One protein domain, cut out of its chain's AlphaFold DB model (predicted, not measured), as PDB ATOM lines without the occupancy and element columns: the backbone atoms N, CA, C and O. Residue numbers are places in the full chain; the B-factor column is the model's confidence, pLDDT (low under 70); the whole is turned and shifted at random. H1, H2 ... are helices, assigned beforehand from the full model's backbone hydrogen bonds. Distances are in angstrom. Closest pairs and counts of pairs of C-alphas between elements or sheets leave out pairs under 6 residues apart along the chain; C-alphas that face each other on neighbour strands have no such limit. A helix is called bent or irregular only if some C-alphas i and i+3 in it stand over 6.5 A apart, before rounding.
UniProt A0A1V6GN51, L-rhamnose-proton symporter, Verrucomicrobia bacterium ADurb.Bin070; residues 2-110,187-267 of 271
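This is residues 2 to 110 and 187 to 267 of the 271 residues of the protein "L-rhamnose-proton symporter" of Verrucomicrobia bacterium ADurb.Bin070 (UniProt A0A1V6GN51). A long, loose bundle of four helices, H1, H3, H7 and H8, makes the body, with the two longest, H3 and H8, side by side and H5 packed slantwise on H1. At one end short H4 makes the turn from H3 to H5; at the other H9 turns off from H8, and its residues 250 to 255 and 257 to 267 stick out, as do residues 103 to 107 of H6 beyond H5. The printed part has 190 residues with nine named helices, H1 to H9 in chain order, and no named strand: the class is all helix. It is loose, with a radius of gyration of the C-alphas of 21.4 A, and elongated, spanning 75 by 40 by 35 A.

H1, residues 2 to 19, begins at C-alpha 2 (137.276, 125.059, 157.922), measures 25.0 A and has a kink of 27 degrees near residue 13; it is only just irregular, with C-alphas 13 and 16 6.6 A apart. H2 is residues 23 to 27, H3 residues 30 to 59, 43.6 A, and H4 residues 62 to 68. H5, residues 74 to 96, measures 33.6 A, and H6 is residues 99 to 107. H7, residues 187 to 208, 31.9 A, is only just irregular, with C-alphas 188 and 191 6.9 A apart. H8, residues 217 to 247, is 44.8 A long, and H9, residues 250 to 267, 25.6 A, ends at C-alpha 267 (178.290, 117.181, 187.299).

H1 and H3, the hubs, touch with residues 2 to 10 and 39 to 50 alone, closest at the C-alphas of Ala 2 and Gly 50, 4.7 A, at a shallow tilt of 24 degrees, opposite ways. H3 touches H8, closest at the C-alphas of Gly 31 and Gly 240, 4.2 A, at 13 degrees, opposite ways. H7 touches H1, closest C-alphas Ala 192 and Ser 9, 5.0 A, and H3, Gly 196 and Ser 42, 6.1 A. H7 and H8 form a helical hairpin, closest C-alphas Phe 200 and Ile 227, 6.0 A. H5 touches H1, closest C-alphas Gly 85 and Gly 4, 4.2 A, at a steep tilt of 39 degrees, the same way. H2 touches H1 and H3 only at the corner, H1 only just, with 3 pairs of C-alphas within 8 A; the closest C-alphas are Ala 23 and Pro 17, 5.1 A, and Val 27 and Val 33, 5.1 A. H5 and H6 meet only through their link. H4 touches no helix. H9 is close to H8 but not clearly touching, about perpendicular at 81 degrees, with the C-alphas of Gln 253 and Ala 247 closest, 6.7 A. Every O i to N i+4 pair is within hydrogen-bond range in H3, H4, H6, H8 and H9; the counts are 11 of 14 in H1, 15 of 19 in H5, 16 of 18 in H7 and 0 of 1 in H2, where 2 of 2 O i to N i+3 pairs are.

The C-alphas of Glu 63 and Val 265, the two farthest apart, are 76.2 A apart. Residues 111 to 186 are not printed, and C-alphas 110 and 187 across the cut are 19.3 A apart. Of the links that are printed whole, none is long. Mean pLDDT of the printed part is 81.0; residues 2 to 3 and 60 to 74 are under 70.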
ATOM      1  N   ALA A   2     136.228 125.842 157.245       64.56
ATOM      2  CA  ALA A   2     137.276 125.059 157.922       64.56
ATOM      3  C   ALA A   2     138.732 125.487 157.628       64.56
ATOM      4  O   ALA A   2     139.518 125.604 158.557       64.56
ATOM      5  N   ILE A   3     139.085 125.783 156.369       68.88
ATOM      6  CA  ILE A   3     140.446 126.233 156.007       68.88
ATOM      7  C   ILE A   3     140.775 127.591 156.646       68.88
ATOM      8  O   ILE A   3     141.835 127.748 157.240       68.88
ATOM      9  N   GLY A   4     139.849 128.553 156.572       70.38
ATOM     10  CA  GLY A   4     140.023 129.878 157.172       70.38
ATOM     11  C   GLY A   4     140.105 129.814 158.698       70.38
ATOM     12  O   GLY A   4     141.002 130.411 159.280       70.38
ATOM     13  N   CYS A   5     139.239 129.027 159.343       71.94
ATOM     14  CA  CYS A   5     139.266 128.822 160.793       71.94
ATOM     15  C   CYS A   5     140.520 128.068 161.253       71.94
ATOM     16  O   CYS A   5     141.092 128.428 162.273       71.94
ATOM     17  N   GLY A   6     140.980 127.057 160.507       73.50
ATOM     18  CA  GLY A   6     142.212 126.330 160.820       73.50
ATOM     19  C   GLY A   6     143.444 127.221 160.702       73.50
ATOM     20  O   GLY A   6     144.281 127.241 161.601       73.50
ATOM     21  N   LEU A   7     143.517 128.027 159.640       75.31
ATOM     22  CA  LEU A   7     144.596 128.991 159.462       75.31
ATOM     23  C   LEU A   7     144.549 130.085 160.532       75.31
ATOM     24  O   LEU A   7     145.580 130.376 161.124       75.31
ATOM     25  N   CYS A   8     143.370 130.627 160.835       80.12
ATOM     26  CA  CYS A   8     143.169 131.598 161.911       80.12
ATOM     27  C   CYS A   8     143.538 131.015 163.280       80.12
ATOM     28  O   CYS A   8     144.217 131.673 164.058       80.12
ATOM     29  N   SER A   9     143.175 129.762 163.557       80.06
ATOM     30  CA  SER A   9     143.547 129.061 164.787       80.06
ATOM     31  C   SER A   9     145.060 128.880 164.888       80.06
ATOM     32  O   SER A   9     145.640 129.188 165.927       80.06
ATOM     33  N   ALA A  10     145.716 128.411 163.822       78.94
ATOM     34  CA  ALA A  10     147.161 128.187 163.808       78.94
ATOM     35  C   ALA A  10     147.929 129.503 163.961       78.94
ATOM     36  O   ALA A  10     148.770 129.643 164.845       78.94
ATOM     37  N   THR A  11     147.604 130.485 163.123       79.75
ATOM     38  CA  THR A  11     148.278 131.786 163.109       79.75
ATOM     39  C   THR A  11     147.959 132.600 164.359       79.75
ATOM     40  O   THR A  11     148.863 133.152 164.973       79.75
ATOM     41  N   GLY A  12     146.704 132.603 164.800       74.94
ATOM     42  CA  GLY A  12     146.271 133.271 166.021       74.94
ATOM     43  C   GLY A  12     146.894 132.679 167.279       74.94
ATOM     44  O   GLY A  12     147.172 133.431 168.197       74.94
ATOM     45  N   THR A  13     147.168 131.375 167.332       78.62
ATOM     46  CA  THR A  13     147.724 130.742 168.545       78.62
ATOM     47  C   THR A  13     149.248 130.764 168.579       78.62
ATOM     48  O   THR A  13     149.833 130.939 169.642       78.62
ATOM     49  N   LEU A  14     149.902 130.579 167.427       77.88
ATOM     50  CA  LEU A  14     151.358 130.429 167.364       77.88
ATOM     51  C   LEU A  14     152.087 131.751 167.130       77.88
ATOM     52  O   LEU A  14     153.186 131.926 167.643       77.88
ATOM     53  N   ILE A  15     151.520 132.678 166.352       78.25
ATOM     54  CA  ILE A  15     152.249 133.893 165.965       78.25
ATOM     55  C   ILE A  15     152.376 134.892 167.125       78.25
ATOM     56  O   ILE A  15     153.478 135.420 167.267       78.25
ATOM     57  N   PRO A  16     151.353 135.161 167.968       75.69
ATOM     58  CA  PRO A  16     151.507 136.154 169.027       75.69
ATOM     59  C   PRO A  16     152.688 135.877 169.969       75.69
ATOM     60  O   PRO A  16     153.542 136.757 170.032       75.69
ATOM     61  N   PRO A  17     152.866 134.667 170.546       74.00
ATOM     62  CA  PRO A  17     154.026 134.383 171.401       74.00
ATOM     63  C   PRO A  17     155.369 134.501 170.666       74.00
ATOM     64  O   PRO A  17     156.379 134.894 171.242       74.00
ATOM     65  N   ILE A  18     155.409 134.188 169.365       78.19
ATOM     66  CA  ILE A  18     156.633 134.318 168.559       78.19
ATOM     67  C   ILE A  18     157.009 135.790 168.361       78.19
ATOM     68  O   ILE A  18     158.184 136.143 168.439       78.19
ATOM     69  N   VAL A  19     156.022 136.647 168.103       75.56
ATOM     70  CA  VAL A  19     156.238 138.072 167.817       75.56
ATOM     71  C   VAL A  19     156.479 138.882 169.092       75.56
ATOM     72  O   VAL A  19     157.237 139.849 169.042       75.56
ATOM     73  N   THR A  20     155.898 138.490 170.229       71.19
ATOM     74  CA  THR A  20     156.148 139.136 171.532       71.19
ATOM     75  C   THR A  20     157.480 138.730 172.168       71.19
ATOM     76  O   THR A  20     157.880 139.323 173.165       71.19
ATOM     77  N   GLY A  21     158.212 137.774 171.580       70.25
ATOM     78  CA  GLY A  21     159.476 137.264 172.129       70.25
ATOM     79  C   GLY A  21     159.295 136.189 173.207       70.25
ATOM     80  O   GLY A  21     160.275 135.717 173.775       70.25
ATOM     81  N   GLU A  22     158.061 135.745 173.431       73.38
ATOM     82  CA  GLU A  22     157.648 134.730 174.408       73.38
ATOM     83  C   GLU A  22     157.598 133.321 173.787       73.38
ATOM     84  O   GLU A  22     156.967 132.400 174.297       73.38
ATOM     85  N   ALA A  23     158.292 133.100 172.665       72.88
ATOM     86  CA  ALA A  23     158.326 131.800 171.990       72.88
ATOM     87  C   ALA A  23     158.857 130.678 172.900       72.88
ATOM     88  O   ALA A  23     158.480 129.518 172.742       72.88
ATOM     89  N   ALA A  24     159.723 131.026 173.857       73.44
ATOM     90  CA  ALA A  24     160.229 130.096 174.858       73.44
ATOM     91  C   ALA A  24     159.115 129.573 175.781       73.44
ATOM     92  O   ALA A  24     159.178 128.417 176.201       73.44
ATOM     93  N   ASP A  25     158.060 130.359 176.025       71.62
ATOM     94  CA  ASP A  25     156.939 129.953 176.876       71.62
ATOM     95  C   ASP A  25     156.103 128.827 176.264       71.62
ATOM     96  O   ASP A  25     155.496 128.044 176.995       71.62
ATOM     97  N   LEU A  26     156.156 128.657 174.938       71.75
ATOM     98  CA  LEU A  26     155.500 127.552 174.233       71.75
ATOM     99  C   LEU A  26     156.077 126.177 174.604       71.75
ATOM    100  O   LEU A  26     155.399 125.161 174.435       71.75
ATOM    101  N   VAL A  27     157.331 126.133 175.062       80.62
ATOM    102  CA  VAL A  27     158.078 124.896 175.348       80.62
ATOM    103  C   VAL A  27     158.773 124.924 176.712       80.62
ATOM    104  O   VAL A  27     159.642 124.096 176.980       80.62
ATOM    105  N   LYS A  28     158.391 125.864 177.585       78.94
ATOM    106  CA  LYS A  28     159.058 126.098 178.875       78.94
ATOM    107  C   LYS A  28     158.973 124.916 179.837       78.94
ATOM    108  O   LYS A  28     159.875 124.698 180.640       78.94
ATOM    109  N   ASP A  29     157.884 124.158 179.768       80.50
ATOM    110  CA  ASP A  29     157.638 123.013 180.628       80.50
ATOM    111  C   ASP A  29     156.883 121.902 179.889       80.50
ATOM    112  O   ASP A  29     156.345 122.081 178.794       80.50
ATOM    113  N   THR A  30     156.868 120.713 180.494       82.38
ATOM    114  CA  THR A  30     156.211 119.531 179.930       82.38
ATOM    115  C   THR A  30     154.721 119.765 179.685       82.38
ATOM    116  O   THR A  30     154.191 119.269 178.695       82.38
ATOM    117  N   GLY A  31     154.046 120.536 180.540       80.12
ATOM    118  CA  GLY A  31     152.642 120.881 180.352       80.12
ATOM    119  C   GLY A  31     152.439 121.798 179.145       80.12
ATOM    120  O   GLY A  31     151.616 121.475 178.294       80.12
ATOM    121  N   ALA A  32     153.257 122.842 178.976       80.38
ATOM    122  CA  ALA A  32     153.238 123.724 177.804       80.38
ATOM    123  C   ALA A  32     153.441 122.947 176.489       80.38
ATOM    124  O   ALA A  32     152.674 123.123 175.538       80.38
ATOM    125  N   VAL A  33     154.387 121.998 176.463       85.88
ATOM    126  CA  VAL A  33     154.615 121.112 175.305       85.88
ATOM    127  C   VAL A  33     153.400 120.223 175.028       85.88
ATOM    128  O   VAL A  33     152.993 120.073 173.875       85.88
ATOM    129  N   VAL A  34     152.787 119.642 176.063       86.50
ATOM    130  CA  VAL A  34     151.583 118.805 175.911       86.50
ATOM    131  C   VAL A  34     150.396 119.632 175.409       86.50
ATOM    132  O   VAL A  34     149.662 119.176 174.531       86.50
ATOM    133  N   VAL A  35     150.221 120.862 175.896       85.38
ATOM    134  CA  VAL A  35     149.176 121.762 175.396       85.38
ATOM    135  C   VAL A  35     149.440 122.132 173.933       85.38
ATOM    136  O   VAL A  35     148.516 122.068 173.118       85.38
ATOM    137  N   LEU A  36     150.687 122.436 173.562       85.62
ATOM    138  CA  LEU A  36     151.072 122.717 172.176       85.62
ATOM    139  C   LEU A  36     150.800 121.520 171.252       85.62
ATOM    140  O   LEU A  36     150.249 121.697 170.163       85.62
ATOM    141  N   LEU A  37     151.103 120.295 171.694       89.31
ATOM    142  CA  LEU A  37     150.716 119.073 170.980       89.31
ATOM    143  C   LEU A  37     149.197 119.002 170.798       89.31
ATOM    144  O   LEU A  37     148.721 118.705 169.704       89.31
ATOM    145  N   GLY A  38     148.430 119.335 171.835       86.94
ATOM    146  CA  GLY A  38     146.978 119.442 171.758       86.94
ATOM    147  C   GLY A  38     146.501 120.430 170.687       86.94
ATOM    148  O   GLY A  38     145.591 120.093 169.926       86.94
ATOM    149  N   VAL A  39     147.150 121.592 170.546       86.50
ATOM    150  CA  VAL A  39     146.877 122.559 169.464       86.50
ATOM    151  C   VAL A  39     147.167 121.954 168.094       86.50
ATOM    152  O   VAL A  39     146.339 122.058 167.194       86.50
ATOM    153  N   VAL A  40     148.297 121.267 167.920       89.00
ATOM    154  CA  VAL A  40     148.623 120.600 166.646       89.00
ATOM    155  C   VAL A  40     147.562 119.556 166.287       89.00
ATOM    156  O   VAL A  40     147.087 119.519 165.150       89.00
ATOM    157  N   VAL A  41     147.125 118.748 167.258       91.50
ATOM    158  CA  VAL A  41     146.045 117.767 167.061       91.50
ATOM    159  C   VAL A  41     144.727 118.467 166.703       91.50
ATOM    160  O   VAL A  41     143.992 117.975 165.845       91.50
ATOM    161  N   SER A  42     144.440 119.638 167.284       89.56
ATOM    162  CA  SER A  42     143.242 120.420 166.951       89.56
ATOM    163  C   SER A  42     143.251 120.836 165.479       89.56
ATOM    164  O   SER A  42     142.265 120.620 164.773       89.56
ATOM    165  N   LEU A  43     144.391 121.318 164.975       87.81
ATOM    166  CA  LEU A  43     144.562 121.708 163.574       87.81
ATOM    167  C   LEU A  43     144.360 120.527 162.618       87.81
ATOM    168  O   LEU A  43     143.717 120.687 161.577       87.81
ATOM    169  N   VAL A  44     144.842 119.336 162.985       90.75
ATOM    170  CA  VAL A  44     144.580 118.102 162.226       90.75
ATOM    171  C   VAL A  44     143.081 117.795 162.201       90.75
ATOM    172  O   VAL A  44     142.531 117.526 161.132       90.75
ATOM    173  N   GLY A  45     142.395 117.900 163.341       88.75
ATOM    174  CA  GLY A  45     140.943 117.724 163.422       88.75
ATOM    175  C   GLY A  45     140.176 118.704 162.527       88.75
ATOM    176  O   GLY A  45     139.310 118.292 161.752       88.75
ATOM    177  N   ILE A  46     140.551 119.987 162.550       86.94
ATOM    178  CA  ILE A  46     139.973 121.027 161.682       86.94
ATOM    179  C   ILE A  46     140.194 120.696 160.201       86.94
ATOM    180  O   ILE A  46     139.269 120.821 159.393       86.94
ATOM    181  N   ALA A  47     141.397 120.244 159.837       87.25
ATOM    182  CA  ALA A  47     141.708 119.843 158.471       87.25
ATOM    183  C   ALA A  47     140.845 118.655 158.019       87.25
ATOM    184  O   ALA A  47     140.289 118.696 156.921       87.25
ATOM    185  N   LEU A  48     140.659 117.638 158.866       90.00
ATOM    186  CA  LEU A  48     139.810 116.476 158.571       90.00
ATOM    187  C   LEU A  48     138.341 116.864 158.357       90.00
ATOM    188  O   LEU A  48     137.742 116.454 157.361       90.00
ATOM    189  N   VAL A  49     137.778 117.711 159.228       88.31
ATOM    190  CA  VAL A  49     136.410 118.237 159.056       88.31
ATOM    191  C   VAL A  49     136.304 119.074 157.776       88.31
ATOM    192  O   VAL A  49     135.333 118.958 157.025       88.31
ATOM    193  N   GLY A  50     137.321 119.881 157.467       84.69
ATOM    194  CA  GLY A  50     137.379 120.644 156.219       84.69
ATOM    195  C   GLY A  50     137.423 119.766 154.971       84.69
ATOM    196  O   GLY A  50     136.723 120.045 153.994       84.69
ATOM    197  N   LEU A  51     138.189 118.675 155.012       85.25
ATOM    198  CA  LEU A  51     138.231 117.672 153.949       85.25
ATOM    199  C   LEU A  51     136.891 116.943 153.805       85.25
ATOM    200  O   LEU A  51     136.480 116.677 152.677       85.25
ATOM    201  N   ALA A  52     136.185 116.677 154.906       85.94
ATOM    202  CA  ALA A  52     134.827 116.136 154.861       85.94
ATOM    203  C   ALA A  52     133.861 117.104 154.161       85.94
ATOM    204  O   ALA A  52     133.109 116.689 153.282       85.94
ATOM    205  N   GLY A  53     133.932 118.403 154.475       82.50
ATOM    206  CA  GLY A  53     133.146 119.436 153.790       82.50
ATOM    207  C   GLY A  53     133.425 119.491 152.284       82.50
ATOM    208  O   GLY A  53     132.492 119.489 151.486       82.50
ATOM    209  N   LYS A  54     134.703 119.439 151.884       80.56
ATOM    210  CA  LYS A  54     135.096 119.391 150.464       80.56
ATOM    211  C   LYS A  54     134.617 118.110 149.769       80.56
ATOM    212  O   LYS A  54     134.195 118.155 148.619       80.56
ATOM    213  N   SER A  55     134.694 116.968 150.452       82.94
ATOM    214  CA  SER A  55     134.222 115.682 149.929       82.94
ATOM    215  C   SER A  55     132.708 115.704 149.701       82.94
ATOM    216  O   SER A  55     132.250 115.326 148.627       82.94
ATOM    217  N   LYS A  56     131.943 116.255 150.654       79.00
ATOM    218  CA  LYS A  56     130.498 116.491 150.515       79.00
ATOM    219  C   LYS A  56     130.177 117.366 149.303       79.00
ATOM    220  O   LYS A  56     129.261 117.058 148.552       79.00
ATOM    221  N   GLU A  57     130.932 118.444 149.103       74.44
ATOM    222  CA  GLU A  57     130.740 119.350 147.966       74.44
ATOM    223  C   GLU A  57     131.057 118.672 146.624       74.44
ATOM    224  O   GLU A  57     130.364 118.889 145.631       74.44
ATOM    225  N   ALA A  58     132.066 117.797 146.589       74.12
ATOM    226  CA  ALA A  58     132.417 117.029 145.400       74.12
ATOM    227  C   ALA A  58     131.346 115.989 145.017       74.12
ATOM    228  O   ALA A  58     131.149 115.764 143.824       74.12
ATOM    229  N   GLU A  59     130.656 115.406 146.004       74.38
ATOM    230  CA  GLU A  59     129.574 114.420 145.832       74.38
ATOM    231  C   GLU A  59     128.252 115.026 145.317       74.38
ATOM    232  O   GLU A  59     127.379 114.287 144.864       74.38
ATOM    233  N   LEU A  60     128.094 116.353 145.350       69.81
ATOM    234  CA  LEU A  60     126.937 117.035 144.764       69.81
ATOM    235  C   LEU A  60     127.041 117.056 143.227       69.81
ATOM    236  O   LEU A  60     128.102 117.340 142.663       69.81
ATOM    237  N   SER A  61     125.927 116.778 142.544       61.12
ATOM    238  CA  SER A  61     125.832 116.827 141.074       61.12
ATOM    239  C   SER A  61     126.032 118.251 140.524       61.12
ATOM    240  O   SER A  61     125.794 119.233 141.229       61.12
ATOM    241  N   ASP A  62     126.449 118.388 139.259       57.19
ATOM    242  CA  ASP A  62     126.668 119.702 138.624       57.19
ATOM    243  C   ASP A  62     125.384 120.561 138.557       57.19
ATOM    244  O   ASP A  62     125.460 121.788 138.666       57.19
ATOM    245  N   GLU A  63     124.200 119.937 138.484       53.34
ATOM    246  CA  GLU A  63     122.890 120.598 138.628       53.34
ATOM    247  C   GLU A  63     122.703 121.231 140.023       53.34
ATOM    248  O   GLU A  63     122.238 122.365 140.144       53.34
ATOM    249  N   GLN A  64     123.105 120.528 141.090       55.81
ATOM    250  CA  GLN A  64     123.009 121.007 142.477       55.81
ATOM    251  C   GLN A  64     124.094 122.040 142.815       55.81
ATOM    252  O   GLN A  64     123.842 122.969 143.583       55.81
ATOM    253  N   LYS A  65     125.281 121.933 142.201       51.47
ATOM    254  CA  LYS A  65     126.355 122.938 142.309       51.47
ATOM    255  C   LYS A  65     125.957 124.271 141.665       51.47
ATOM    256  O   LYS A  65     126.256 125.326 142.221       51.47
ATOM    257  N   ARG A  66     125.232 124.238 140.541       50.25
ATOM    258  CA  ARG A  66     124.747 125.446 139.844       50.25
ATOM    259  C   ARG A  66     123.573 126.145 140.535       50.25
ATOM    260  O   ARG A  66     123.485 127.365 140.437       50.25
ATOM    261  N   GLN A  67     122.708 125.419 141.250       52.38
ATOM    262  CA  GLN A  67     121.622 126.031 142.035       52.38
ATOM    263  C   GLN A  67     122.113 126.734 143.311       52.38
ATOM    264  O   GLN A  67     121.443 127.648 143.785       52.38
ATOM    265  N   ALA A  68     123.270 126.342 143.858       50.50
ATOM    266  CA  ALA A  68     123.811 126.946 145.073       50.50
ATOM    267  C   ALA A  68     124.577 128.255 144.808       50.50
ATOM    268  O   ALA A  68     124.403 129.199 145.573       50.50
ATOM    269  N   VAL A  69     125.394 128.354 143.744       48.28
ATOM    270  CA  VAL A  69     126.094 129.602 143.371       48.28
ATOM    271  C   VAL A  69     126.500 129.574 141.883       48.28
ATOM    272  O   VAL A  69     127.426 128.863 141.503       48.28
ATOM    273  N   ALA A  70     125.878 130.393 141.028       47.06
ATOM    274  CA  ALA A  70     126.256 130.521 139.608       47.06
ATOM    275  C   ALA A  70     127.628 131.210 139.377       47.06
ATOM    276  O   ALA A  70     128.144 131.212 138.263       47.06
ATOM    277  N   GLU A  71     128.231 131.766 140.432       48.56
ATOM    278  CA  GLU A  71     129.426 132.628 140.403       48.56
ATOM    279  C   GLU A  71     130.589 132.148 141.304       48.56
ATOM    280  O   GLU A  71     131.520 132.907 141.586       48.56
ATOM    281  N   PHE A  72     130.578 130.900 141.792       52.44
ATOM    282  CA  PHE A  72     131.621 130.426 142.711       52.44
ATOM    283  C   PHE A  72     132.910 130.038 141.978       52.44
ATOM    284  O   PHE A  72     133.096 128.908 141.527       52.44
ATOM    285  N   ASP A  73     133.841 130.984 141.891       67.69
ATOM    286  CA  ASP A  73     135.220 130.709 141.495       67.69
ATOM    287  C   ASP A  73     136.000 130.165 142.701       67.69
ATOM    288  O   ASP A  73     136.394 130.906 143.608       67.69
ATOM    289  N   PHE A  74     136.248 128.853 142.701       66.12
ATOM    290  CA  PHE A  74     136.978 128.161 143.764       66.12
ATOM    291  C   PHE A  74     138.360 128.780 144.041       66.12
ATOM    292  O   PHE A  74     138.786 128.825 145.198       66.12
ATOM    293  N   LYS A  75     139.064 129.304 143.021       75.06
ATOM    294  CA  LYS A  75     140.374 129.950 143.222       75.06
ATOM    295  C   LYS A  75     140.225 131.265 143.982       75.06
ATOM    296  O   LYS A  75     140.986 131.509 144.919       75.06
ATOM    297  N   LYS A  76     139.232 132.088 143.625       78.81
ATOM    298  CA  LYS A  76     138.944 133.344 144.342       78.81
ATOM    299  C   LYS A  76     138.469 133.069 145.767       78.81
ATOM    300  O   LYS A  76     138.976 133.690 146.697       78.81
ATOM    301  N   GLY A  77     137.579 132.093 145.954       74.69
ATOM    302  CA  GLY A  77     137.120 131.665 147.278       74.69
ATOM    303  C   GLY A  77     138.267 131.180 148.173       74.69
ATOM    304  O   GLY A  77     138.338 131.560 149.342       74.69
ATOM    305  N   MET A  78     139.209 130.410 147.621       75.81
ATOM    306  CA  MET A  78     140.396 129.948 148.349       75.81
ATOM    307  C   MET A  78     141.325 131.101 148.743       75.81
ATOM    308  O   MET A  78     141.772 131.157 149.887       75.81
ATOM    309  N   LEU A  79     141.591 132.043 147.831       82.44
ATOM    310  CA  LEU A  79     142.408 133.227 148.131       82.44
ATOM    311  C   LEU A  79     141.790 134.072 149.249       82.44
ATOM    312  O   LEU A  79     142.486 134.448 150.191       82.44
ATOM    313  N   VAL A  80     140.477 134.312 149.187       82.25
ATOM    314  CA  VAL A  80     139.752 135.038 150.239       82.25
ATOM    315  C   VAL A  80     139.797 134.269 151.562       82.25
ATOM    316  O   VAL A  80     140.016 134.880 152.606       82.25
ATOM    317  N   ALA A  81     139.654 132.941 151.553       77.69
ATOM    318  CA  ALA A  81     139.736 132.117 152.761       77.69
ATOM    319  C   ALA A  81     141.131 132.144 153.413       77.69
ATOM    320  O   ALA A  81     141.229 132.208 154.638       77.69
ATOM    321  N   LEU A  82     142.202 132.124 152.613       79.88
ATOM    322  CA  LEU A  82     143.579 132.233 153.104       79.88
ATOM    323  C   LEU A  82     143.850 133.620 153.691       79.88
ATOM    324  O   LEU A  82     144.312 133.733 154.826       79.88
ATOM    325  N   PHE A  83     143.512 134.677 152.948       84.38
ATOM    326  CA  PHE A  83     143.724 136.047 153.402       84.38
ATOM    327  C   PHE A  83     142.913 136.352 154.664       84.38
ATOM    328  O   PHE A  83     143.464 136.841 155.645       84.38
ATOM    329  N   SER A  84     141.623 136.001 154.675       81.12
ATOM    330  CA  SER A  84     140.766 136.192 155.849       81.12
ATOM    331  C   SER A  84     141.222 135.359 157.041       81.12
ATOM    332  O   SER A  84     141.169 135.864 158.156       81.12
ATOM    333  N   GLY A  85     141.721 134.134 156.839       79.56
ATOM    334  CA  GLY A  85     142.262 133.306 157.918       79.56
ATOM    335  C   GLY A  85     143.445 133.968 158.628       79.56
ATOM    336  O   GLY A  85     143.438 134.073 159.852       79.56
ATOM    337  N   ILE A  86     144.419 134.478 157.868       80.50
ATOM    338  CA  ILE A  86     145.591 135.178 158.422       80.50
ATOM    339  C   ILE A  86     145.176 136.521 159.029       80.50
ATOM    340  O   ILE A  86     145.537 136.822 160.162       80.50
ATOM    341  N   ALA A  87     144.380 137.318 158.312       82.94
ATOM    342  CA  ALA A  87     143.923 138.618 158.798       82.94
ATOM    343  C   ALA A  87     143.099 138.494 160.092       82.94
ATOM    344  O   ALA A  87     143.223 139.330 160.987       82.94
ATOM    345  N   SER A  88     142.313 137.421 160.235       79.69
ATOM    346  CA  SER A  88     141.514 137.160 161.440       79.69
ATOM    347  C   SER A  88     142.372 136.859 162.670       79.69
ATOM    348  O   SER A  88     141.920 137.103 163.787       79.69
ATOM    349  N   ALA A  89     143.623 136.410 162.505       81.81
ATOM    350  CA  ALA A  89     144.561 136.294 163.624       81.81
ATOM    351  C   ALA A  89     144.846 137.648 164.289       81.81
ATOM    352  O   ALA A  89     145.103 137.691 165.490       81.81
ATOM    353  N   GLY A  90     144.722 138.756 163.543       83.56
ATOM    354  CA  GLY A  90     144.847 140.116 164.068       83.56
ATOM    355  C   GLY A  90     143.867 140.419 165.206       83.56
ATOM    356  O   GLY A  90     144.200 141.176 166.114       83.56
ATOM    357  N   MET A  91     142.696 139.772 165.220       84.81
ATOM    358  CA  MET A  91     141.777 139.865 166.356       84.81
ATOM    359  C   MET A  91     142.422 139.307 167.624       84.81
ATOM    360  O   MET A  91     142.365 139.959 168.660       84.81
ATOM    361  N   ASN A  92     143.080 138.145 167.547       84.44
ATOM    362  CA  ASN A  92     143.734 137.556 168.711       84.44
ATOM    363  C   ASN A  92     144.927 138.391 169.197       84.44
ATOM    364  O   ASN A  92     145.108 138.534 170.400       84.44
ATOM    365  N   PHE A  93     145.681 139.013 168.284       83.25
ATOM    366  CA  PHE A  93     146.689 140.010 168.662       83.25
ATOM    367  C   PHE A  93     146.079 141.145 169.484       83.25
ATOM    368  O   PHE A  93     146.549 141.422 170.582       83.25
ATOM    369  N   GLY A  94     144.984 141.745 169.007       86.12
ATOM    370  CA  GLY A  94     144.284 142.790 169.757       86.12
ATOM    371  C   GLY A  94     143.767 142.312 171.118       86.12
ATOM    372  O   GLY A  94     143.794 143.067 172.086       86.12
ATOM    373  N   LEU A  95     143.322 141.054 171.210       85.25
ATOM    374  CA  LEU A  95     142.881 140.454 172.469       85.25
ATOM    375  C   LEU A  95     144.031 140.258 173.461       85.25
ATOM    376  O   LEU A  95     143.812 140.444 174.658       85.25
ATOM    377  N   GLN A  96     145.218 139.871 172.996       83.06
ATOM    378  CA  GLN A  96     146.380 139.638 173.859       83.06
ATOM    379  C   GLN A  96     147.100 140.934 174.240       83.06
ATOM    380  O   GLN A  96     147.577 141.047 175.356       83.06
ATOM    381  N   SER A  97     147.090 141.968 173.396       84.25
ATOM    382  CA  SER A  97     147.703 143.274 173.707       84.25
ATOM    383  C   SER A  97     146.879 144.146 174.675       84.25
ATOM    384  O   SER A  97     146.993 145.373 174.675       84.25
ATOM    385  N   GLY A  98     145.999 143.536 175.468       85.50
ATOM    386  CA  GLY A  98     145.001 144.224 176.282       85.50
ATOM    387  C   GLY A  98     145.425 144.551 177.713       85.50
ATOM    388  O   GLY A  98     144.615 145.124 178.438       85.50
ATOM    389  N   ASP A  99     146.639 144.197 178.136       86.50
ATOM    390  CA  ASP A  99     147.050 144.181 179.551       86.50
ATOM    391  C   ASP A  99     146.835 145.512 180.269       86.50
ATOM    392  O   ASP A  99     146.261 145.549 181.352       86.50
ATOM    393  N   VAL A 100     147.168 146.631 179.618       90.31
ATOM    394  CA  VAL A 100     146.970 147.977 180.184       90.31
ATOM    395  C   VAL A 100     145.495 148.241 180.517       90.31
ATOM    396  O   VAL A 100     145.184 148.834 181.552       90.31
ATOM    397  N   LEU A 101     144.570 147.785 179.666       91.31
ATOM    398  CA  LEU A 101     143.132 147.907 179.916       91.31
ATOM    399  C   LEU A 101     142.674 146.952 181.022       91.31
ATOM    400  O   LEU A 101     141.831 147.335 181.835       91.31
ATOM    401  N   GLN A 102     143.223 145.736 181.065       90.69
ATOM    402  CA  GLN A 102     142.899 144.757 182.105       90.69
ATOM    403  C   GLN A 102     143.344 145.249 183.486       90.69
ATOM    404  O   GLN A 102     142.550 145.260 184.428       90.69
ATOM    405  N   GLU A 103     144.581 145.732 183.599       90.81
ATOM    406  CA  GLU A 103     145.112 146.308 184.831       90.81
ATOM    407  C   GLU A 103     144.306 147.523 185.284       90.81
ATOM    408  O   GLU A 103     143.971 147.637 186.464       90.81
ATOM    409  N   ALA A 104     143.960 148.426 184.361       91.81
ATOM    410  CA  ALA A 104     143.131 149.585 184.675       91.81
ATOM    411  C   ALA A 104     141.746 149.169 185.200       91.81
ATOM    412  O   ALA A 104     141.256 149.758 186.166       91.81
ATOM    413  N   ALA A 105     141.137 148.130 184.620       91.56
ATOM    414  CA  ALA A 105     139.851 147.604 185.070       91.56
ATOM    415  C   ALA A 105     139.926 147.045 186.496       91.56
ATOM    416  O   ALA A 105     139.057 147.344 187.321       91.56
ATOM    417  N   VAL A 106     140.976 146.276 186.802       93.00
ATOM    418  CA  VAL A 106     141.209 145.724 188.146       93.00
ATOM    419  C   VAL A 106     141.478 146.839 189.156       93.00
ATOM    420  O   VAL A 106     140.869 146.847 190.225       93.00
ATOM    421  N   ARG A 107     142.308 147.835 188.809       92.12
ATOM    422  CA  ARG A 107     142.539 149.028 189.650       92.12
ATOM    423  C   ARG A 107     141.250 149.814 189.905       92.12
ATOM    424  O   ARG A 107     141.086 150.380 190.979       92.12
ATOM    425  N   GLY A 108     140.327 149.813 188.943       90.88
ATOM    426  CA  GLY A 108     138.986 150.388 189.072       90.88
ATOM    427  C   GLY A 108     137.998 149.560 189.906       90.88
ATOM    428  O   GLY A 108     136.840 149.953 190.014       90.88
ATOM    429  N   GLY A 109     138.417 148.428 190.485       91.06
ATOM    430  CA  GLY A 109     137.581 147.569 191.331       91.06
ATOM    431  C   GLY A 109     136.871 146.429 190.591       91.06
ATOM    432  O   GLY A 109     136.027 145.750 191.177       91.06
ATOM    433  N   THR A 110     137.196 146.187 189.317       90.56
ATOM    434  CA  THR A 110     136.652 145.043 188.569       90.56
ATOM    435  C   THR A 110     137.255 143.742 189.096       90.56
ATOM    436  O   THR A 110     138.468 143.633 189.269       90.56
ATOM    437  N   ALA A 187     147.133 130.959 178.762       79.19
ATOM    438  CA  ALA A 187     146.122 131.821 178.147       79.19
ATOM    439  C   ALA A 187     146.282 131.971 176.622       79.19
ATOM    440  O   ALA A 187     145.281 132.068 175.905       79.19
ATOM    441  N   TYR A 188     147.514 131.901 176.104       76.75
ATOM    442  CA  TYR A 188     147.805 131.999 174.668       76.75
ATOM    443  C   TYR A 188     147.088 130.928 173.824       76.75
ATOM    444  O   TYR A 188     146.804 131.153 172.647       76.75
ATOM    445  N   VAL A 189     146.725 129.787 174.424       77.94
ATOM    446  CA  VAL A 189     146.030 128.673 173.754       77.94
ATOM    447  C   VAL A 189     144.512 128.852 173.721       77.94
ATOM    448  O   VAL A 189     143.818 128.170 172.960       77.94
ATOM    449  N   GLY A 190     143.969 129.814 174.474       81.94
ATOM    450  CA  GLY A 190     142.528 130.060 174.554       81.94
ATOM    451  C   GLY A 190     141.870 130.264 173.185       81.94
ATOM    452  O   GLY A 190     140.752 129.802 172.960       81.94
ATOM    453  N   PHE A 191     142.584 130.874 172.233       83.06
ATOM    454  CA  PHE A 191     142.067 131.099 170.882       83.06
ATOM    455  C   PHE A 191     141.929 129.801 170.066       83.06
ATOM    456  O   PHE A 191     140.897 129.588 169.427       83.06
ATOM    457  N   ALA A 192     142.909 128.889 170.141       83.00
ATOM    458  CA  ALA A 192     142.794 127.557 169.537       83.00
ATOM    459  C   ALA A 192     141.632 126.757 170.137       83.00
ATOM    460  O   ALA A 192     140.922 126.062 169.406       83.00
ATOM    461  N   ILE A 193     141.410 126.868 171.451       84.06
ATOM    462  CA  ILE A 193     140.308 126.179 172.135       84.06
ATOM    463  C   ILE A 193     138.956 126.687 171.625       84.06
ATOM    464  O   ILE A 193     138.089 125.869 171.309       84.06
ATOM    465  N   VAL A 194     138.773 128.004 171.490       86.94
ATOM    466  CA  VAL A 194     137.530 128.584 170.946       86.94
ATOM    467  C   VAL A 194     137.296 128.132 169.505       86.94
ATOM    468  O   VAL A 194     136.209 127.642 169.194       86.94
ATOM    469  N   MET A 195     138.312 128.214 168.640       86.69
ATOM    470  CA  MET A 195     138.185 127.810 167.233       86.69
ATOM    471  C   MET A 195     137.900 126.312 167.080       86.69
ATOM    472  O   MET A 195     137.021 125.920 166.306       86.69
ATOM    473  N   GLY A 196     138.595 125.470 167.848       86.31
ATOM    474  CA  GLY A 196     138.351 124.031 167.877       86.31
ATOM    475  C   GLY A 196     136.944 123.704 168.375       86.31
ATOM    476  O   GLY A 196     136.247 122.896 167.760       86.31
ATOM    477  N   SER A 197     136.497 124.366 169.448       87.94
ATOM    478  CA  SER A 197     135.164 124.165 170.035       87.94
ATOM    479  C   SER A 197     134.063 124.569 169.062       87.94
ATOM    480  O   SER A 197     133.110 123.814 168.867       87.94
ATOM    481  N   ALA A 198     134.213 125.715 168.393       87.88
ATOM    482  CA  ALA A 198     133.260 126.183 167.395       87.88
ATOM    483  C   ALA A 198     133.067 125.153 166.270       87.88
ATOM    484  O   ALA A 198     131.934 124.830 165.917       87.88
ATOM    485  N   ILE A 199     134.159 124.576 165.754       88.00
ATOM    486  CA  ILE A 199     134.102 123.555 164.697       88.00
ATOM    487  C   ILE A 199     133.512 122.246 165.216       88.00
ATOM    488  O   ILE A 199     132.673 121.648 164.537       88.00
ATOM    489  N   PHE A 200     133.908 121.807 166.411       90.69
ATOM    490  CA  PHE A 200     133.391 120.589 167.028       90.69
ATOM    491  C   PHE A 200     131.869 120.658 167.219       90.69
ATOM    492  O   PHE A 200     131.140 119.820 166.685       90.69
ATOM    493  N   PHE A 201     131.370 121.693 167.901       90.50
ATOM    494  CA  PHE A 201     129.939 121.849 168.162       90.50
ATOM    495  C   PHE A 201     129.141 122.137 166.890       90.50
ATOM    496  O   PHE A 201     128.071 121.556 166.708       90.50
ATOM    497  N   SER A 202     129.665 122.955 165.971       88.00
ATOM    498  CA  SER A 202     129.018 123.180 164.672       88.00
ATOM    499  C   SER A 202     128.878 121.881 163.877       88.00
ATOM    500  O   SER A 202     127.828 121.646 163.281       88.00
ATOM    501  N   SER A 203     129.891 121.010 163.911       88.62
ATOM    502  CA  SER A 203     129.842 119.712 163.230       88.62
ATOM    503  C   SER A 203     128.813 118.778 163.866       88.62
ATOM    504  O   SER A 203     128.060 118.125 163.145       88.62
ATOM    505  N   LEU A 204     128.727 118.747 165.202       89.44
ATOM    506  CA  LEU A 204     127.712 117.968 165.918       89.44
ATOM    507  C   LEU A 204     126.293 118.437 165.591       89.44
ATOM    508  O   LEU A 204     125.443 117.615 165.250       89.44
ATOM    509  N   VAL A 205     126.040 119.746 165.642       89.38
ATOM    510  CA  VAL A 205     124.733 120.313 165.283       89.38
ATOM    511  C   VAL A 205     124.394 120.005 163.824       89.38
ATOM    512  O   VAL A 205     123.283 119.561 163.554       89.38
ATOM    513  N   GLY A 206     125.347 120.127 162.894       86.56
ATOM    514  CA  GLY A 206     125.131 119.755 161.491       86.56
ATOM    515  C   GLY A 206     124.757 118.277 161.313       86.56
ATOM    516  O   GLY A 206     123.905 117.934 160.491       86.56
ATOM    517  N   VAL A 207     125.338 117.376 162.114       87.69
ATOM    518  CA  VAL A 207     124.951 115.953 162.139       87.69
ATOM    519  C   VAL A 207     123.535 115.771 162.694       87.69
ATOM    520  O   VAL A 207     122.746 115.043 162.088       87.69
ATOM    521  N   LEU A 208     123.185 116.457 163.786       87.62
ATOM    522  CA  LEU A 208     121.857 116.391 164.415       87.62
ATOM    523  C   LEU A 208     120.743 116.939 163.512       87.62
ATOM    524  O   LEU A 208     119.683 116.323 163.405       87.62
ATOM    525  N   LEU A 209     121.001 118.043 162.807       87.50
ATOM    526  CA  LEU A 209     120.092 118.622 161.812       87.50
ATOM    527  C   LEU A 209     119.975 117.763 160.543       87.50
ATOM    528  O   LEU A 209     119.149 118.031 159.674       87.50
ATOM    529  N   GLY A 210     120.770 116.694 160.434       83.19
ATOM    530  CA  GLY A 210     120.718 115.762 159.319       83.19
ATOM    531  C   GLY A 210     121.378 116.285 158.046       83.19
ATOM    532  O   GLY A 210     121.159 115.697 156.989       83.19
ATOM    533  N   GLU A 211     122.225 117.315 158.124       78.88
ATOM    534  CA  GLU A 211     122.911 117.896 156.960       78.88
ATOM    535  C   GLU A 211     123.821 116.894 156.237       78.88
ATOM    536  O   GLU A 211     124.200 117.107 155.088       78.88
ATOM    537  N   TRP A 212     124.200 115.811 156.915       81.50
ATOM    538  CA  TRP A 212     125.083 114.759 156.411       81.50
ATOM    539  C   TRP A 212     124.322 113.481 156.025       81.50
ATOM    540  O   TRP A 212     124.926 112.432 155.782       81.50
ATOM    541  N   LYS A 213     122.985 113.529 155.967       76.31
ATOM    542  CA  LYS A 213     122.178 112.429 155.422       76.31
ATOM    543  C   LYS A 213     122.370 112.377 153.902       76.31
ATOM    544  O   LYS A 213     122.317 113.396 153.232       76.31
ATOM    545  N   GLY A 214     122.627 111.182 153.368       77.00
ATOM    546  CA  GLY A 214     122.838 110.964 151.928       77.00
ATOM    547  C   GLY A 214     124.270 111.157 151.410       77.00
ATOM    548  O   GLY A 214     124.518 110.836 150.257       77.00
ATOM    549  N   VAL A 215     125.222 111.603 152.240       83.62
ATOM    550  CA  VAL A 215     126.638 111.709 151.830       83.62
ATOM    551  C   VAL A 215     127.335 110.343 151.839       83.62
ATOM    552  O   VAL A 215     126.947 109.432 152.589       83.62
ATOM    553  N   GLY A 216     128.383 110.207 151.030       84.88
ATOM    554  CA  GLY A 216     129.165 108.988 150.868       84.88
ATOM    555  C   GLY A 216     129.837 108.519 152.162       84.88
ATOM    556  O   GLY A 216     130.112 109.296 153.081       84.88
ATOM    557  N   ALA A 217     130.133 107.216 152.239       84.56
ATOM    558  CA  ALA A 217     130.760 106.606 153.416       84.56
ATOM    559  C   ALA A 217     132.106 107.267 153.765       84.56
ATOM    560  O   ALA A 217     132.380 107.530 154.931       84.56
ATOM    561  N   ARG A 218     132.901 107.633 152.749       86.56
ATOM    562  CA  ARG A 218     134.171 108.355 152.921       86.56
ATOM    563  C   ARG A 218     133.981 109.703 153.619       86.56
ATOM    564  O   ARG A 218     134.731 110.020 154.538       86.56
ATOM    565  N   THR A 219     132.979 110.475 153.203       86.56
ATOM    566  CA  THR A 219     132.655 111.788 153.774       86.56
ATOM    567  C   THR A 219     132.241 111.668 155.241       86.56
ATOM    568  O   THR A 219     132.723 112.430 156.080       86.56
ATOM    569  N   LYS A 220     131.429 110.655 155.578       87.31
ATOM    570  CA  LYS A 220     131.046 110.362 156.971       87.31
ATOM    571  C   LYS A 220     132.244 109.951 157.826       87.31
ATOM    572  O   LYS A 220     132.371 110.440 158.945       87.31
ATOM    573  N   THR A 221     133.134 109.106 157.304       90.12
ATOM    574  CA  THR A 221     134.344 108.687 158.026       90.12
ATOM    575  C   THR A 221     135.286 109.861 158.275       90.12
ATOM    576  O   THR A 221     135.769 110.009 159.391       90.12
ATOM    577  N   LEU A 222     135.516 110.732 157.284       90.06
ATOM    578  CA  LEU A 222     136.348 111.931 157.461       90.06
ATOM    579  C   LEU A 222     135.781 112.872 158.527       90.06
ATOM    580  O   LEU A 222     136.529 113.355 159.374       90.06
ATOM    581  N   LEU A 223     134.463 113.095 158.511       90.38
ATOM    582  CA  LEU A 223     133.792 113.908 159.520       90.38
ATOM    583  C   LEU A 223     133.926 113.286 160.914       90.38
ATOM    584  O   LEU A 223     134.306 113.975 161.858       90.38
ATOM    585  N   GLY A 224     133.652 111.983 161.034       91.31
ATOM    586  CA  GLY A 224     133.760 111.249 162.292       91.31
ATOM    587  C   GLY A 224     135.178 111.274 162.858       91.31
ATOM    588  O   GLY A 224     135.358 111.604 164.028       91.31
ATOM    589  N   LEU A 225     136.188 111.015 162.020       93.62
ATOM    590  CA  LEU A 225     137.595 111.122 162.408       93.62
ATOM    591  C   LEU A 225     137.934 112.540 162.867       93.62
ATOM    592  O   LEU A 225     138.521 112.692 163.929       93.62
ATOM    593  N   GLY A 226     137.507 113.574 162.136       91.88
ATOM    594  CA  GLY A 226     137.743 114.963 162.529       91.88
ATOM    595  C   GLY A 226     137.145 115.317 163.894       91.88
ATOM    596  O   GLY A 226     137.835 115.900 164.730       91.88
ATOM    597  N   ILE A 227     135.901 114.907 164.160       92.69
ATOM    598  CA  ILE A 227     135.230 115.119 165.454       92.69
ATOM    599  C   ILE A 227     135.969 114.385 166.583       92.69
ATOM    600  O   ILE A 227     136.220 114.977 167.634       92.69
ATOM    601  N   VAL A 228     136.355 113.122 166.371       94.81
ATOM    602  CA  VAL A 228     137.112 112.338 167.363       94.81
ATOM    603  C   VAL A 228     138.484 112.963 167.620       94.81
ATOM    604  O   VAL A 228     138.883 113.105 168.773       94.81
ATOM    605  N   THR A 229     139.194 113.397 166.579       93.81
ATOM    606  CA  THR A 229     140.492 114.070 166.715       93.81
ATOM    607  C   THR A 229     140.376 115.378 167.501       93.81
ATOM    608  O   THR A 229     141.216 115.640 168.362       93.81
ATOM    609  N   LEU A 230     139.325 116.176 167.279       91.31
ATOM    610  CA  LEU A 230     139.065 117.385 168.073       91.31
ATOM    611  C   LEU A 230     138.797 117.057 169.550       91.31
ATOM    612  O   LEU A 230     139.333 117.722 170.434       91.31
ATOM    613  N   LEU A 231     138.041 115.994 169.833       93.19
ATOM    614  CA  LEU A 231     137.798 115.543 171.206       93.19
ATOM    615  C   LEU A 231     139.092 115.095 171.910       93.19
ATOM    616  O   LEU A 231     139.326 115.433 173.075       93.19
ATOM    617  N   VAL A 232     139.953 114.364 171.195       93.88
ATOM    618  CA  VAL A 232     141.282 113.971 171.689       93.88
ATOM    619  C   VAL A 232     142.133 115.208 171.959       93.88
ATOM    620  O   VAL A 232     142.736 115.302 173.023       93.88
ATOM    621  N   SER A 233     142.128 116.189 171.055       91.38
ATOM    622  CA  SER A 233     142.837 117.459 171.239       91.38
ATOM    623  C   SER A 233     142.428 118.173 172.533       91.38
ATOM    624  O   SER A 233     143.302 118.544 173.317       91.38
ATOM    625  N   PHE A 234     141.125 118.307 172.817       89.00
ATOM    626  CA  PHE A 234     140.654 118.925 174.066       89.00
ATOM    627  C   PHE A 234     141.121 118.164 175.306       89.00
ATOM    628  O   PHE A 234     141.530 118.776 176.291       89.00
ATOM    629  N   SER A 235     141.107 116.834 175.238       90.12
ATOM    630  CA  SER A 235     141.560 115.972 176.333       90.12
ATOM    631  C   SER A 235     143.062 116.135 176.591       90.12
ATOM    632  O   SER A 235     143.483 116.257 177.740       90.12
ATOM    633  N   VAL A 236     143.866 116.213 175.525       89.88
ATOM    634  CA  VAL A 236     145.318 116.441 175.599       89.88
ATOM    635  C   VAL A 236     145.630 117.827 176.167       89.88
ATOM    636  O   VAL A 236     146.436 117.929 177.087       89.88
ATOM    637  N   MET A 237     144.960 118.885 175.695       86.56
ATOM    638  CA  MET A 237     145.148 120.239 176.238       86.56
ATOM    639  C   MET A 237     144.734 120.325 177.712       86.56
ATOM    640  O   MET A 237     145.447 120.917 178.517       86.56
ATOM    641  N   SER A 238     143.620 119.687 178.088       85.06
ATOM    642  CA  SER A 238     143.158 119.620 179.481       85.06
ATOM    643  C   SER A 238     144.162 118.889 180.384       85.06
ATOM    644  O   SER A 238     144.435 119.334 181.499       85.06
ATOM    645  N   TYR A 239     144.762 117.801 179.896       86.50
ATOM    646  CA  TYR A 239     145.820 117.087 180.610       86.50
ATOM    647  C   TYR A 239     147.101 117.925 180.746       86.50
ATOM    648  O   TYR A 239     147.660 118.007 181.837       86.50
ATOM    649  N   GLY A 240     147.525 118.602 179.675       84.12
ATOM    650  CA  GLY A 240     148.678 119.507 179.701       84.12
ATOM    651  C   GLY A 240     148.510 120.648 180.707       84.12
ATOM    652  O   GLY A 240     149.425 120.916 181.481       84.12
ATOM    653  N   TYR A 241     147.313 121.238 180.781       82.19
ATOM    654  CA  TYR A 241     146.985 122.255 181.783       82.19
ATOM    655  C   TYR A 241     147.146 121.732 183.218       82.19
ATOM    656  O   TYR A 241     147.804 122.374 184.036       82.19
ATOM    657  N   LYS A 242     146.622 120.534 183.514       83.19
ATOM    658  CA  LYS A 242     146.780 119.910 184.840       83.19
ATOM    659  C   LYS A 242     148.241 119.653 185.203       83.19
ATOM    660  O   LYS A 242     148.610 119.819 186.360       83.19
ATOM    661  N   LEU A 243     149.075 119.261 184.238       82.00
ATOM    662  CA  LEU A 243     150.510 119.072 184.470       82.00
ATOM    663  C   LEU A 243     151.205 120.389 184.832       82.00
ATOM    664  O   LEU A 243     152.014 120.413 185.757       82.00
ATOM    665  N   THR A 244     150.876 121.484 184.141       79.50
ATOM    666  CA  THR A 244     151.410 122.812 184.476       79.50
ATOM    667  C   THR A 244     150.932 123.273 185.856       79.50
ATOM    668  O   THR A 244     151.719 123.829 186.617       79.50
ATOM    669  N   GLU A 245     149.675 123.007 186.219       78.19
ATOM    670  CA  GLU A 245     149.137 123.313 187.551       78.19
ATOM    671  C   GLU A 245     149.858 122.521 188.655       78.19
ATOM    672  O   GLU A 245     150.309 123.100 189.643       78.19
ATOM    673  N   GLN A 246     150.064 121.214 188.458       76.31
ATOM    674  CA  GLN A 246     150.808 120.365 189.394       76.31
ATOM    675  C   GLN A 246     152.276 120.784 189.530       76.31
ATOM    676  O   GLN A 246     152.816 120.777 190.633       76.31
ATOM    677  N   ALA A 247     152.917 121.205 188.438       72.44
ATOM    678  CA  ALA A 247     154.292 121.701 188.463       72.44
ATOM    679  C   ALA A 247     154.455 123.018 189.250       72.44
ATOM    680  O   ALA A 247     155.570 123.354 189.654       72.44
ATOM    681  N   LYS A 248     153.366 123.766 189.483       73.88
ATOM    682  CA  LYS A 248     153.363 124.983 190.312       73.88
ATOM    683  C   LYS A 248     153.202 124.696 191.810       73.88
ATOM    684  O   LYS A 248     153.318 125.628 192.604       73.88
ATOM    685  N   LEU A 249     152.958 123.445 192.214       75.56
ATOM    686  CA  LEU A 249     152.827 123.096 193.629       75.56
ATOM    687  C   LEU A 249     154.170 123.285 194.367       75.56
ATOM    688  O   LEU A 249     155.201 122.833 193.861       75.56
ATOM    689  N   PRO A 250     154.176 123.900 195.570       72.25
ATOM    690  CA  PRO A 250     155.411 124.213 196.300       72.25
ATOM    691  C   PRO A 250     156.277 122.982 196.583       72.25
ATOM    692  O   PRO A 250     157.500 123.046 196.506       72.25
ATOM    693  N   GLU A 251     155.632 121.852 196.875       78.50
ATOM    694  CA  GLU A 251     156.283 120.570 197.164       78.50
ATOM    695  C   GLU A 251     157.045 120.037 195.941       78.50
ATOM    696  O   GLU A 251     158.210 119.661 196.048       78.50
ATOM    697  N   VAL A 252     156.426 120.104 194.758       74.62
ATOM    698  CA  VAL A 252     157.022 119.660 193.487       74.62
ATOM    699  C   VAL A 252     158.166 120.585 193.068       74.62
ATOM    700  O   VAL A 252     159.194 120.123 192.572       74.62
ATOM    701  N   GLN A 253     158.027 121.896 193.287       75.94
ATOM    702  CA  GLN A 253     159.105 122.854 193.026       75.94
ATOM    703  C   GLN A 253     160.309 122.619 193.939       75.94
ATOM    704  O   GLN A 253     161.447 122.658 193.467       75.94
ATOM    705  N   ALA A 254     160.065 122.342 195.221       71.94
ATOM    706  CA  ALA A 254     161.115 122.012 196.173       71.94
ATOM    707  C   ALA A 254     161.845 120.720 195.772       71.94
ATOM    708  O   ALA A 254     163.074 120.702 195.740       71.94
ATOM    709  N   GLU A 255     161.112 119.671 195.392       81.00
ATOM    710  CA  GLU A 255     161.695 118.406 194.931       81.00
ATOM    711  C   GLU A 255     162.540 118.595 193.660       81.00
ATOM    712  O   GLU A 255     163.669 118.106 193.579       81.00
ATOM    713  N   ARG A 256     162.051 119.384 192.696       80.38
ATOM    714  CA  ARG A 256     162.785 119.691 191.460       80.38
ATOM    715  C   ARG A 256     164.061 120.488 191.731       80.38
ATOM    716  O   ARG A 256     165.107 120.150 191.187       80.38
ATOM    717  N   ALA A 257     163.997 121.487 192.612       78.88
ATOM    718  CA  ALA A 257     165.164 122.271 193.015       78.88
ATOM    719  C   ALA A 257     166.224 121.406 193.719       78.88
ATOM    720  O   ALA A 257     167.420 121.567 193.469       78.88
ATOM    721  N   VAL A 258     165.794 120.457 194.557       83.00
ATOM    722  CA  VAL A 258     166.689 119.477 195.189       83.00
ATOM    723  C   VAL A 258     167.320 118.567 194.136       83.00
ATOM    724  O   VAL A 258     168.535 118.370 194.154       83.00
ATOM    725  N   GLN A 259     166.539 118.057 193.184       85.81
ATOM    726  CA  GLN A 259     167.047 117.191 192.120       85.81
ATOM    727  C   GLN A 259     168.044 117.917 191.204       85.81
ATOM    728  O   GLN A 259     169.080 117.355 190.848       85.81
ATOM    729  N   ASP A 260     167.774 119.173 190.851       86.12
ATOM    730  CA  ASP A 260     168.678 120.000 190.047       86.12
ATOM    731  C   ASP A 260     169.981 120.302 190.795       86.12
ATOM    732  O   ASP A 260     171.062 120.219 190.204       86.12
ATOM    733  N   ALA A 261     169.902 120.564 192.102       81.81
ATOM    734  CA  ALA A 261     171.079 120.716 192.951       81.81
ATOM    735  C   ALA A 261     171.906 119.421 193.016       81.81
ATOM    736  O   ALA A 261     173.128 119.468 192.857       81.81
ATOM    737  N   LEU A 262     171.262 118.259 193.173       86.00
ATOM    738  CA  LEU A 262     171.932 116.954 193.150       86.00
ATOM    739  C   LEU A 262     172.617 116.697 191.803       86.00
ATOM    740  O   LEU A 262     173.792 116.330 191.768       86.00
ATOM    741  N   ASN A 263     171.927 116.964 190.694       88.50
ATOM    742  CA  ASN A 263     172.481 116.827 189.348       88.50
ATOM    743  C   ASN A 263     173.672 117.772 189.116       88.50
ATOM    744  O   ASN A 263     174.652 117.386 188.476       88.50
ATOM    745  N   ALA A 264     173.613 119.004 189.627       84.62
ATOM    746  CA  ALA A 264     174.708 119.968 189.533       84.62
ATOM    747  C   ALA A 264     175.936 119.519 190.339       84.62
ATOM    748  O   ALA A 264     177.055 119.566 189.826       84.62
ATOM    749  N   VAL A 265     175.730 119.012 191.558       83.56
ATOM    750  CA  VAL A 265     176.799 118.423 192.382       83.56
ATOM    751  C   VAL A 265     177.427 117.221 191.676       83.56
ATOM    752  O   VAL A 265     178.649 117.128 191.593       83.56
ATOM    753  N   GLN A 266     176.611 116.346 191.092       86.75
ATOM    754  CA  GLN A 266     177.085 115.165 190.372       86.75
ATOM    755  C   GLN A 266     177.873 115.532 189.102       86.75
ATOM    756  O   GLN A 266     178.845 114.864 188.759       86.75
ATOM    757  N   ARG A 267     177.511 116.630 188.423       84.81
ATOM    758  CA  ARG A 267     178.290 117.181 187.299       84.81
ATOM    759  C   ARG A 267     179.636 117.752 187.739       84.81
ATOM    760  O   ARG A 267     180.604 117.544 187.023       84.81
TER     761      ARG A 267